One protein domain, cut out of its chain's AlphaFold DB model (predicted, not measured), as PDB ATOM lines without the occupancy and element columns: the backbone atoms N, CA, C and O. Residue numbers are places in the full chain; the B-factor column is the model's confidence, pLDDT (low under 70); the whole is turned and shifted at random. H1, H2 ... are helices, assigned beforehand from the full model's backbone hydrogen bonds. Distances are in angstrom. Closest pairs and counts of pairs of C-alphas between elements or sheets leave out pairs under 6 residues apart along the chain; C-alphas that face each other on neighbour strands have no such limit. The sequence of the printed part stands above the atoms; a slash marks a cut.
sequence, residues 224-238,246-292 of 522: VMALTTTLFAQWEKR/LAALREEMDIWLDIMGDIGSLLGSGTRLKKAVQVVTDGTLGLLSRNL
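Overview. This is residues 224 to 238 and 246 to 292 of the 522 residues of the protein "Fungal_trans domain-containing protein" of Botryotinia narcissicola (UniProt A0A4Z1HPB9). Two long helices, H2 and H3, fold back on each other as a helical hairpin, and a shorter third helix, H1, runs alongside them to complete a slender three-helix bundle. H1 packs more fully on H3 than on H2, and the three helices run nearly along one axis. The printed part has 62 residues with three named helices, H1, H2 and H3 in chain order, and no named strand; the class is all helix. The whole is compact, with a radius of gyration of the C-alphas of 12.0 A, and its outline is a rod spanning 38 by 17 by 16 A.

Along the chain. H2, the longest helix, holds residues 246 to 266 and measures 30.2 A from C-alpha 246 at (153.777, 122.170, 70.870) to C-alpha 266. H3 holds residues 272 to 290, 27.4 A long, and ends with C-alpha 290 at (152.725, 131.398, 76.969). H1 holds residues 224 to 236, 18.2 A long, and begins with C-alpha 224 at (143.106, 109.948, 80.941).

Arrangement. H1, H2 and H3 form an up and down bundle, each helix running against the one before it in the chain. H2 and H3 touch as a hairpin, opposite ways at a shallow tilt of 10 degrees; their closest C-alphas, of Met 260 and Lys 274, are 5.0 A apart. H1 touches H3, the same way at a shallow tilt of 8 degrees, with the C-alphas of Trp 235 and Leu 288 closest at 6.5 A. H1 and H2 only just touch, with 3 pairs of C-alphas within 8 A, through residues 227 to 231 of H1 and 249 to 256 of H2 alone. Their closest C-alphas, of Leu 227 and Trp 256, are 7.0 A apart, and they run opposite ways at a shallow tilt of 17 degrees. In H1 and H2 every O i to N i+4 pair is within hydrogen-bond range; in H3, 14 of 15 are.

Size, cuts and confidence. The C-alphas of Gly 268 and Leu 292, the two farthest apart, are 38.8 A from each other. Residues 239 to 245 are not printed, and C-alphas 238 and 246 are 9.6 A apart across this cut, in the link from H1 to H2. The link from H2 to H3 is tight, with 5 residues. The mean pLDDT of the printed part is 90.9, and no printed residue is under 70.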
ATOM      1  N   VAL A 224     142.924 108.652  80.267       90.75
ATOM      2  CA  VAL A 224     143.106 109.948  80.941       90.75
ATOM      3  C   VAL A 224     144.479 110.024  81.614       90.75
ATOM      4  O   VAL A 224     145.159 111.038  81.493       90.75
ATOM      5  N   MET A 225     144.949 108.957  82.263       90.00
ATOM      6  CA  MET A 225     146.307 108.906  82.819       90.00
ATOM      7  C   MET A 225     147.383 109.046  81.730       90.00
ATOM      8  O   MET A 225     148.320 109.820  81.900       90.00
ATOM      9  N   ALA A 226     147.240 108.368  80.590       94.12
ATOM     10  CA  ALA A 226     148.198 108.431  79.486       94.12
ATOM     11  C   ALA A 226     148.296 109.840  78.864       94.12
ATOM     12  O   ALA A 226     149.393 110.383  78.690       94.12
ATOM     13  N   LEU A 227     147.156 110.478  78.566       94.88
ATOM     14  CA  LEU A 227     147.163 111.828  77.986       94.88
ATOM     15  C   LEU A 227     147.697 112.867  78.985       94.88
ATOM     16  O   LEU A 227     148.517 113.709  78.620       94.88
ATOM     17  N   THR A 228     147.306 112.776  80.261       92.69
ATOM     18  CA  THR A 228     147.759 113.718  81.299       92.69
ATOM     19  C   THR A 228     149.237 113.540  81.631       92.69
ATOM     20  O   THR A 228     149.936 114.531  81.819       92.69
ATOM     21  N   THR A 229     149.750 112.309  81.591       92.38
ATOM     22  CA  THR A 229     151.187 112.008  81.688       92.38
ATOM     23  C   THR A 229     151.975 112.716  80.586       92.38
ATOM     24  O   THR A 229     153.003 113.341  80.853       92.38
ATOM     25  N   THR A 230     151.482 112.670  79.345       94.44
ATOM     26  CA  THR A 230     152.156 113.316  78.211       94.44
ATOM     27  C   THR A 230     152.115 114.841  78.325       94.44
ATOM     28  O   THR A 230     153.139 115.500  78.133       94.44
ATOM     29  N   LEU A 231     150.967 115.407  78.706       93.19
ATOM     30  CA  LEU A 231     150.818 116.838  78.988       93.19
ATOM     31  C   LEU A 231     151.767 117.305  80.101       93.19
ATOM     32  O   LEU A 231     152.465 118.309  79.941       93.19
ATOM     33  N   PHE A 232     151.831 116.558  81.204       91.69
ATOM     34  CA  PHE A 232     152.695 116.856  82.340       91.69
ATOM     35  C   PHE A 232     154.177 116.833  81.959       91.69
ATOM     36  O   PHE A 232     154.904 117.784  82.249       91.69
ATOM     37  N   ALA A 233     154.622 115.803  81.237       92.12
ATOM     38  CA  ALA A 233     156.013 115.688  80.804       92.12
ATOM     39  C   ALA A 233     156.460 116.869  79.922       92.12
ATOM     40  O   ALA A 233     157.614 117.301  79.986       92.12
ATOM     41  N   GLN A 234     155.553 117.407  79.101       90.94
ATOM     42  CA  GLN A 234     155.816 118.603  78.298       90.94
ATOM     43  C   GLN A 234     155.795 119.874  79.149       90.94
ATOM     44  O   GLN A 234     156.630 120.760  78.965       90.94
ATOM     45  N   TRP A 235     154.899 119.951  80.133       88.62
ATOM     46  CA  TRP A 235     154.856 121.051  81.095       88.62
ATOM     47  C   TRP A 235     156.131 121.161  81.943       88.62
ATOM     48  O   TRP A 235     156.612 122.274  82.185       88.62
ATOM     49  N   GLU A 236     156.743 120.044  82.339       86.81
ATOM     50  CA  GLU A 236     158.045 120.067  83.021       86.81
ATOM     51  C   GLU A 236     159.154 120.638  82.123       86.81
ATOM     52  O   GLU A 236     160.010 121.391  82.585       86.81
ATOM     53  N   LYS A 237     159.087 120.372  80.814       85.62
ATOM     54  CA  LYS A 237     160.054 120.842  79.807       85.62
ATOM     55  C   LYS A 237     159.728 122.213  79.210       85.62
ATOM     56  O   LYS A 237     160.414 122.652  78.288       85.62
ATOM     57  N   ARG A 238     158.730 122.930  79.741       81.25
ATOM     58  CA  ARG A 238     158.208 124.192  79.175       81.25
ATOM     59  C   ARG A 238     159.256 125.282  78.912       81.25
ATOM     60  O   ARG A 238     159.024 126.129  78.064       81.25
ATOM     61  N   LEU A 246     155.136 121.767  70.518       90.56
ATOM     62  CA  LEU A 246     153.777 122.170  70.870       90.56
ATOM     63  C   LEU A 246     152.754 121.765  69.797       90.56
ATOM     64  O   LEU A 246     151.654 121.335  70.139       90.56
ATOM     65  N   ALA A 247     153.102 121.894  68.513       92.69
ATOM     66  CA  ALA A 247     152.233 121.473  67.416       92.69
ATOM     67  C   ALA A 247     152.011 119.951  67.427       92.69
ATOM     68  O   ALA A 247     150.868 119.506  67.349       92.69
ATOM     69  N   ALA A 248     153.079 119.171  67.611       93.00
ATOM     70  CA  ALA A 248     152.996 117.717  67.733       93.00
ATOM     71  C   ALA A 248     152.170 117.290  68.957       93.00
ATOM     72  O   ALA A 248     151.350 116.380  68.866       93.00
ATOM     73  N   LEU A 249     152.332 117.977  70.096       94.62
ATOM     74  CA  LEU A 249     151.523 117.724  71.287       94.62
ATOM     75  C   LEU A 249     150.040 118.019  71.040       94.62
ATOM     76  O   LEU A 249     149.193 117.245  71.471       94.62
ATOM     77  N   ARG A 250     149.712 119.121  70.352       95.94
ATOM     78  CA  ARG A 250     148.324 119.448  70.000       95.94
ATOM     79  C   ARG A 250     147.702 118.360  69.126       95.94
ATOM     80  O   ARG A 250     146.605 117.918  69.439       95.94
ATOM     81  N   GLU A 251     148.413 117.896  68.101       96.44
ATOM     82  CA  GLU A 251     147.942 116.795  67.252       96.44
ATOM     83  C   GLU A 251     147.711 115.512  68.068       96.44
ATOM     84  O   GLU A 251     146.678 114.860  67.927       96.44
ATOM     85  N   GLU A 252     148.633 115.179  68.978       96.31
ATOM     86  CA  GLU A 252     148.488 114.031  69.880       96.31
ATOM     87  C   GLU A 252     147.224 114.150  70.752       96.31
ATOM     88  O   GLU A 252     146.467 113.188  70.909       96.31
ATOM     89  N   MET A 253     146.961 115.344  71.290       97.31
ATOM     90  CA  MET A 253     145.785 115.614  72.113       97.31
ATOM     91  C   MET A 253     144.479 115.595  71.316       97.31
ATOM     92  O   MET A 253     143.475 115.106  71.832       97.31
ATOM     93  N   ASP A 254     144.481 116.062  70.069       97.56
ATOM     94  CA  ASP A 254     143.304 116.004  69.198       97.56
ATOM     95  C   ASP A 254     142.879 114.545  68.948       97.56
ATOM     96  O   ASP A 254     141.687 114.233  69.003       97.56
ATOM     97  N   ILE A 255     143.844 113.628  68.777       97.31
ATOM     98  CA  ILE A 255     143.572 112.186  68.649       97.31
ATOM     99  C   ILE A 255     142.982 111.627  69.951       97.31
ATOM    100  O   ILE A 255     141.981 110.909  69.916       97.31
ATOM    101  N   TRP A 256     143.555 111.963  71.114       96.94
ATOM    102  CA  TRP A 256     142.993 111.536  72.401       96.94
ATOM    103  C   TRP A 256     141.568 112.052  72.612       96.94
ATOM    104  O   TRP A 256     140.712 111.307  73.080       96.94
ATOM    105  N   LEU A 257     141.286 113.308  72.261       96.69
ATOM    106  CA  LEU A 257     139.955 113.900  72.394       96.69
ATOM    107  C   LEU A 257     138.930 113.267  71.449       96.69
ATOM    108  O   LEU A 257     137.751 113.197  71.795       96.69
ATOM    109  N   ASP A 258     139.350 112.815  70.269       96.19
ATOM    110  CA  ASP A 258     138.508 112.028  69.368       96.19
ATOM    111  C   ASP A 258     138.130 110.680  69.997       96.19
ATOM    112  O   ASP A 258     136.945 110.407  70.196       96.19
ATOM    113  N   ILE A 259     139.130 109.927  70.471       94.69
ATOM    114  CA  ILE A 259     138.937 108.665  71.201       94.69
ATOM    115  C   ILE A 259     138.008 108.859  72.410       94.69
ATOM    116  O   ILE A 259     137.083 108.078  72.623       94.69
ATOM    117  N   MET A 260     138.197 109.924  73.196       93.12
ATOM    118  CA  MET A 260     137.334 110.243  74.344       93.12
ATOM    119  C   MET A 260     135.895 110.581  73.939       93.12
ATOM    120  O   MET A 260     134.976 110.387  74.735       93.12
ATOM    121  N   GLY A 261     135.680 111.087  72.722       92.81
ATOM    122  CA  GLY A 261     134.348 111.306  72.160       92.81
ATOM    123  C   GLY A 261     133.624 109.995  71.858       92.81
ATOM    124  O   GLY A 261     132.461 109.833  72.245       92.81
ATOM    125  N   ASP A 262     134.324 109.044  71.243       92.50
ATOM    126  CA  ASP A 262     133.793 107.708  70.956       92.50
ATOM    127  C   ASP A 262     133.496 106.945  72.247       92.50
ATOM    128  O   ASP A 262     132.395 106.429  72.436       92.50
ATOM    129  N   ILE A 263     134.444 106.951  73.186       90.31
ATOM    130  CA  ILE A 263     134.276 106.337  74.507       90.31
ATOM    131  C   ILE A 263     133.112 106.977  75.258       90.31
ATOM    132  O   ILE A 263     132.273 106.276  75.821       90.31
ATOM    133  N   GLY A 264     133.031 108.307  75.240       89.75
ATOM    134  CA  GLY A 264     131.946 109.038  75.873       89.75
ATOM    135  C   GLY A 264     130.581 108.642  75.311       89.75
ATOM    136  O   GLY A 264     129.632 108.483  76.082       89.75
ATOM    137  N   SER A 265     130.497 108.415  73.999       90.62
ATOM    138  CA  SER A 265     129.290 107.938  73.320       90.62
ATOM    139  C   SER A 265     128.947 106.495  73.703       90.62
ATOM    140  O   SER A 265     127.799 106.228  74.051       90.62
ATOM    141  N   LEU A 266     129.936 105.595  73.733       88.56
ATOM    142  CA  LEU A 266     129.769 104.197  74.157       88.56
ATOM    143  C   LEU A 266     129.299 104.073  75.616       88.56
ATOM    144  O   LEU A 266     128.516 103.185  75.934       88.56
ATOM    145  N   LEU A 267     129.738 104.977  76.496       86.62
ATOM    146  CA  LEU A 267     129.335 105.018  77.907       86.62
ATOM    147  C   LEU A 267     128.003 105.747  78.156       86.62
ATOM    148  O   LEU A 267     127.600 105.905  79.305       86.62
ATOM    149  N   GLY A 268     127.335 106.260  77.117       87.50
ATOM    150  CA  GLY A 268     126.097 107.038  77.263       87.50
ATOM    151  C   GLY A 268     126.297 108.465  77.798       87.50
ATOM    152  O   GLY A 268     125.337 109.188  78.057       87.50
ATOM    153  N   SER A 269     127.545 108.926  77.938       86.06
ATOM    154  CA  SER A 269     127.857 110.304  78.342       86.06
ATOM    155  C   SER A 269     127.845 111.304  77.175       86.06
ATOM    156  O   SER A 269     127.855 112.519  77.407       86.06
ATOM    157  N   GLY A 270     127.808 110.814  75.931       89.50
ATOM    158  CA  GLY A 270     127.906 111.624  74.719       89.50
ATOM    159  C   GLY A 270     129.246 112.360  74.647       89.50
ATOM    160  O   GLY A 270     130.305 111.789  74.880       89.50
ATOM    161  N   THR A 271     129.210 113.667  74.381       90.75
ATOM    162  CA  THR A 271     130.422 114.505  74.283       90.75
ATOM    163  C   THR A 271     130.953 115.006  75.628       90.75
ATOM    164  O   THR A 271     131.958 115.717  75.653       90.75
ATOM    165  N   ARG A 272     130.304 114.672  76.753       88.25
ATOM    166  CA  ARG A 272     130.674 115.199  78.078       88.25
ATOM    167  C   ARG A 272     132.090 114.801  78.487       88.25
ATOM    168  O   ARG A 272     132.856 115.674  78.881       88.25
ATOM    169  N   LEU A 273     132.462 113.530  78.309       87.50
ATOM    170  CA  LEU A 273     133.812 113.044  78.617       87.50
ATOM    171  C   LEU A 273     134.883 113.802  77.820       87.50
ATOM    172  O   LEU A 273     135.825 114.338  78.399       87.50
ATOM    173  N   LYS A 274     134.690 113.920  76.500       92.25
ATOM    174  CA  LYS A 274     135.565 114.707  75.621       92.25
ATOM    175  C   LYS A 274     135.719 116.145  76.112       92.25
ATOM    176  O   LYS A 274     136.841 116.620  76.221       92.25
ATOM    177  N   LYS A 275     134.615 116.825  76.441       89.44
ATOM    178  CA  LYS A 275     134.635 118.214  76.929       89.44
ATOM    179  C   LYS A 275     135.389 118.355  78.253       89.44
ATOM    180  O   LYS A 275     136.180 119.280  78.387       89.44
ATOM    181  N   ALA A 276     135.184 117.441  79.200       87.31
ATOM    182  CA  ALA A 276     135.884 117.465  80.483       87.31
ATOM    183  C   ALA A 276     137.406 117.316  80.306       87.31
ATOM    184  O   ALA A 276     138.179 118.097  80.859       87.31
ATOM    185  N   VAL A 277     137.841 116.366  79.472       89.62
ATOM    186  CA  VAL A 277     139.264 116.178  79.145       89.62
ATOM    187  C   VAL A 277     139.818 117.377  78.366       89.62
ATOM    188  O   VAL A 277     140.943 117.808  78.613       89.62
ATOM    189  N   GLN A 278     139.018 117.964  77.472       91.56
ATOM    190  CA  GLN A 278     139.411 119.123  76.675       91.56
ATOM    191  C   GLN A 278     139.782 120.334  77.538       91.56
ATOM    192  O   GLN A 278     140.749 121.014  77.212       91.56
ATOM    193  N   VAL A 279     139.100 120.571  78.664       89.75
ATOM    194  CA  VAL A 279     139.458 121.660  79.597       89.75
ATOM    195  C   VAL A 279     140.897 121.510  80.107       89.75
ATOM    196  O   VAL A 279     141.662 122.476  80.113       89.75
ATOM    197  N   VAL A 280     141.290 120.291  80.488       88.31
ATOM    198  CA  VAL A 280     142.639 119.982  80.995       88.31
ATOM    199  C   VAL A 280     143.688 120.143  79.891       88.31
ATOM    200  O   VAL A 280     144.751 120.742  80.104       88.31
ATOM    201  N   THR A 281     143.371 119.645  78.695       91.69
ATOM    202  CA  THR A 281     144.208 119.762  77.499       91.69
ATOM    203  C   THR A 281     144.438 121.221  77.112       91.69
ATOM    204  O   THR A 281     145.586 121.663  77.049       91.69
ATOM    205  N   ASP A 282     143.370 121.989  76.897       91.75
ATOM    206  CA  ASP A 282     143.449 123.383  76.456       91.75
ATOM    207  C   ASP A 282     144.121 124.263  77.516       91.75
ATOM    208  O   ASP A 282     144.966 125.100  77.180       91.75
ATOM    209  N   GLY A 283     143.839 124.018  78.801       88.56
ATOM    210  CA  GLY A 283     144.515 124.687  79.911       88.56
ATOM    211  C   GLY A 283     146.029 124.459  79.893       88.56
ATOM    212  O   GLY A 283     146.807 125.413  79.978       88.56
ATOM    213  N   THR A 284     146.469 123.212  79.709       90.25
ATOM    214  CA  THR A 284     147.904 122.891  79.671       90.25
ATOM    215  C   THR A 284     148.584 123.438  78.415       90.25
ATOM    216  O   THR A 284     149.655 124.043  78.511       90.25
ATOM    217  N   LEU A 285     147.961 123.293  77.241       91.75
ATOM    218  CA  LEU A 285     148.478 123.839  75.982       91.75
ATOM    219  C   LEU A 285     148.588 125.368  76.029       91.75
ATOM    220  O   LEU A 285     149.568 125.927  75.531       91.75
ATOM    221  N   GLY A 286     147.633 126.057  76.661       89.12
ATOM    222  CA  GLY A 286     147.678 127.505  76.870       89.12
ATOM    223  C   GLY A 286     148.860 127.935  77.744       89.12
ATOM    224  O   GLY A 286     149.589 128.867  77.393       89.12
ATOM    225  N   LEU A 287     149.112 127.213  78.842       87.38
ATOM    226  CA  LEU A 287     150.278 127.447  79.699       87.38
ATOM    227  C   LEU A 287     151.593 127.234  78.943       87.38
ATOM    228  O   LEU A 287     152.505 128.050  79.072       87.38
ATOM    229  N   LEU A 288     151.697 126.177  78.137       88.69
ATOM    230  CA  LEU A 288     152.878 125.909  77.312       88.69
ATOM    231  C   LEU A 288     153.101 127.001  76.261       88.69
ATOM    232  O   LEU A 288     154.208 127.518  76.137       88.69
ATOM    233  N   SER A 289     152.034 127.421  75.578       88.12
ATOM    234  CA  SER A 289     152.079 128.465  74.546       88.12
ATOM    235  C   SER A 289     152.622 129.789  75.087       88.12
ATOM    236  O   SER A 289     153.407 130.455  74.418       88.12
ATOM    237  N   ARG A 290     152.251 130.163  76.320       85.94
ATOM    238  CA  ARG A 290     152.725 131.398  76.969       85.94
ATOM    239  C   ARG A 290     154.217 131.367  77.322       85.94
ATOM    240  O   ARG A 290     154.817 132.425  77.471       85.94
ATOM    241  N   ASN A 291     154.798 130.180  77.486       81.50
ATOM    242  CA  ASN A 291     156.210 130.000  77.830       81.50
ATOM    243  C   ASN A 291     157.117 129.829  76.600       81.50
ATOM    244  O   ASN A 291     158.331 129.717  76.766       81.50
ATOM    245  N   LEU A 292     156.565 129.830  75.381       81.62
ATOM    246  CA  LEU A 292     157.379 129.815  74.170       81.62
ATOM    247  C   LEU A 292     158.269 131.066  74.132       81.62
ATOM    248  O   LEU A 292     157.777 132.170  74.391       81.62
TER     249      LEU A 292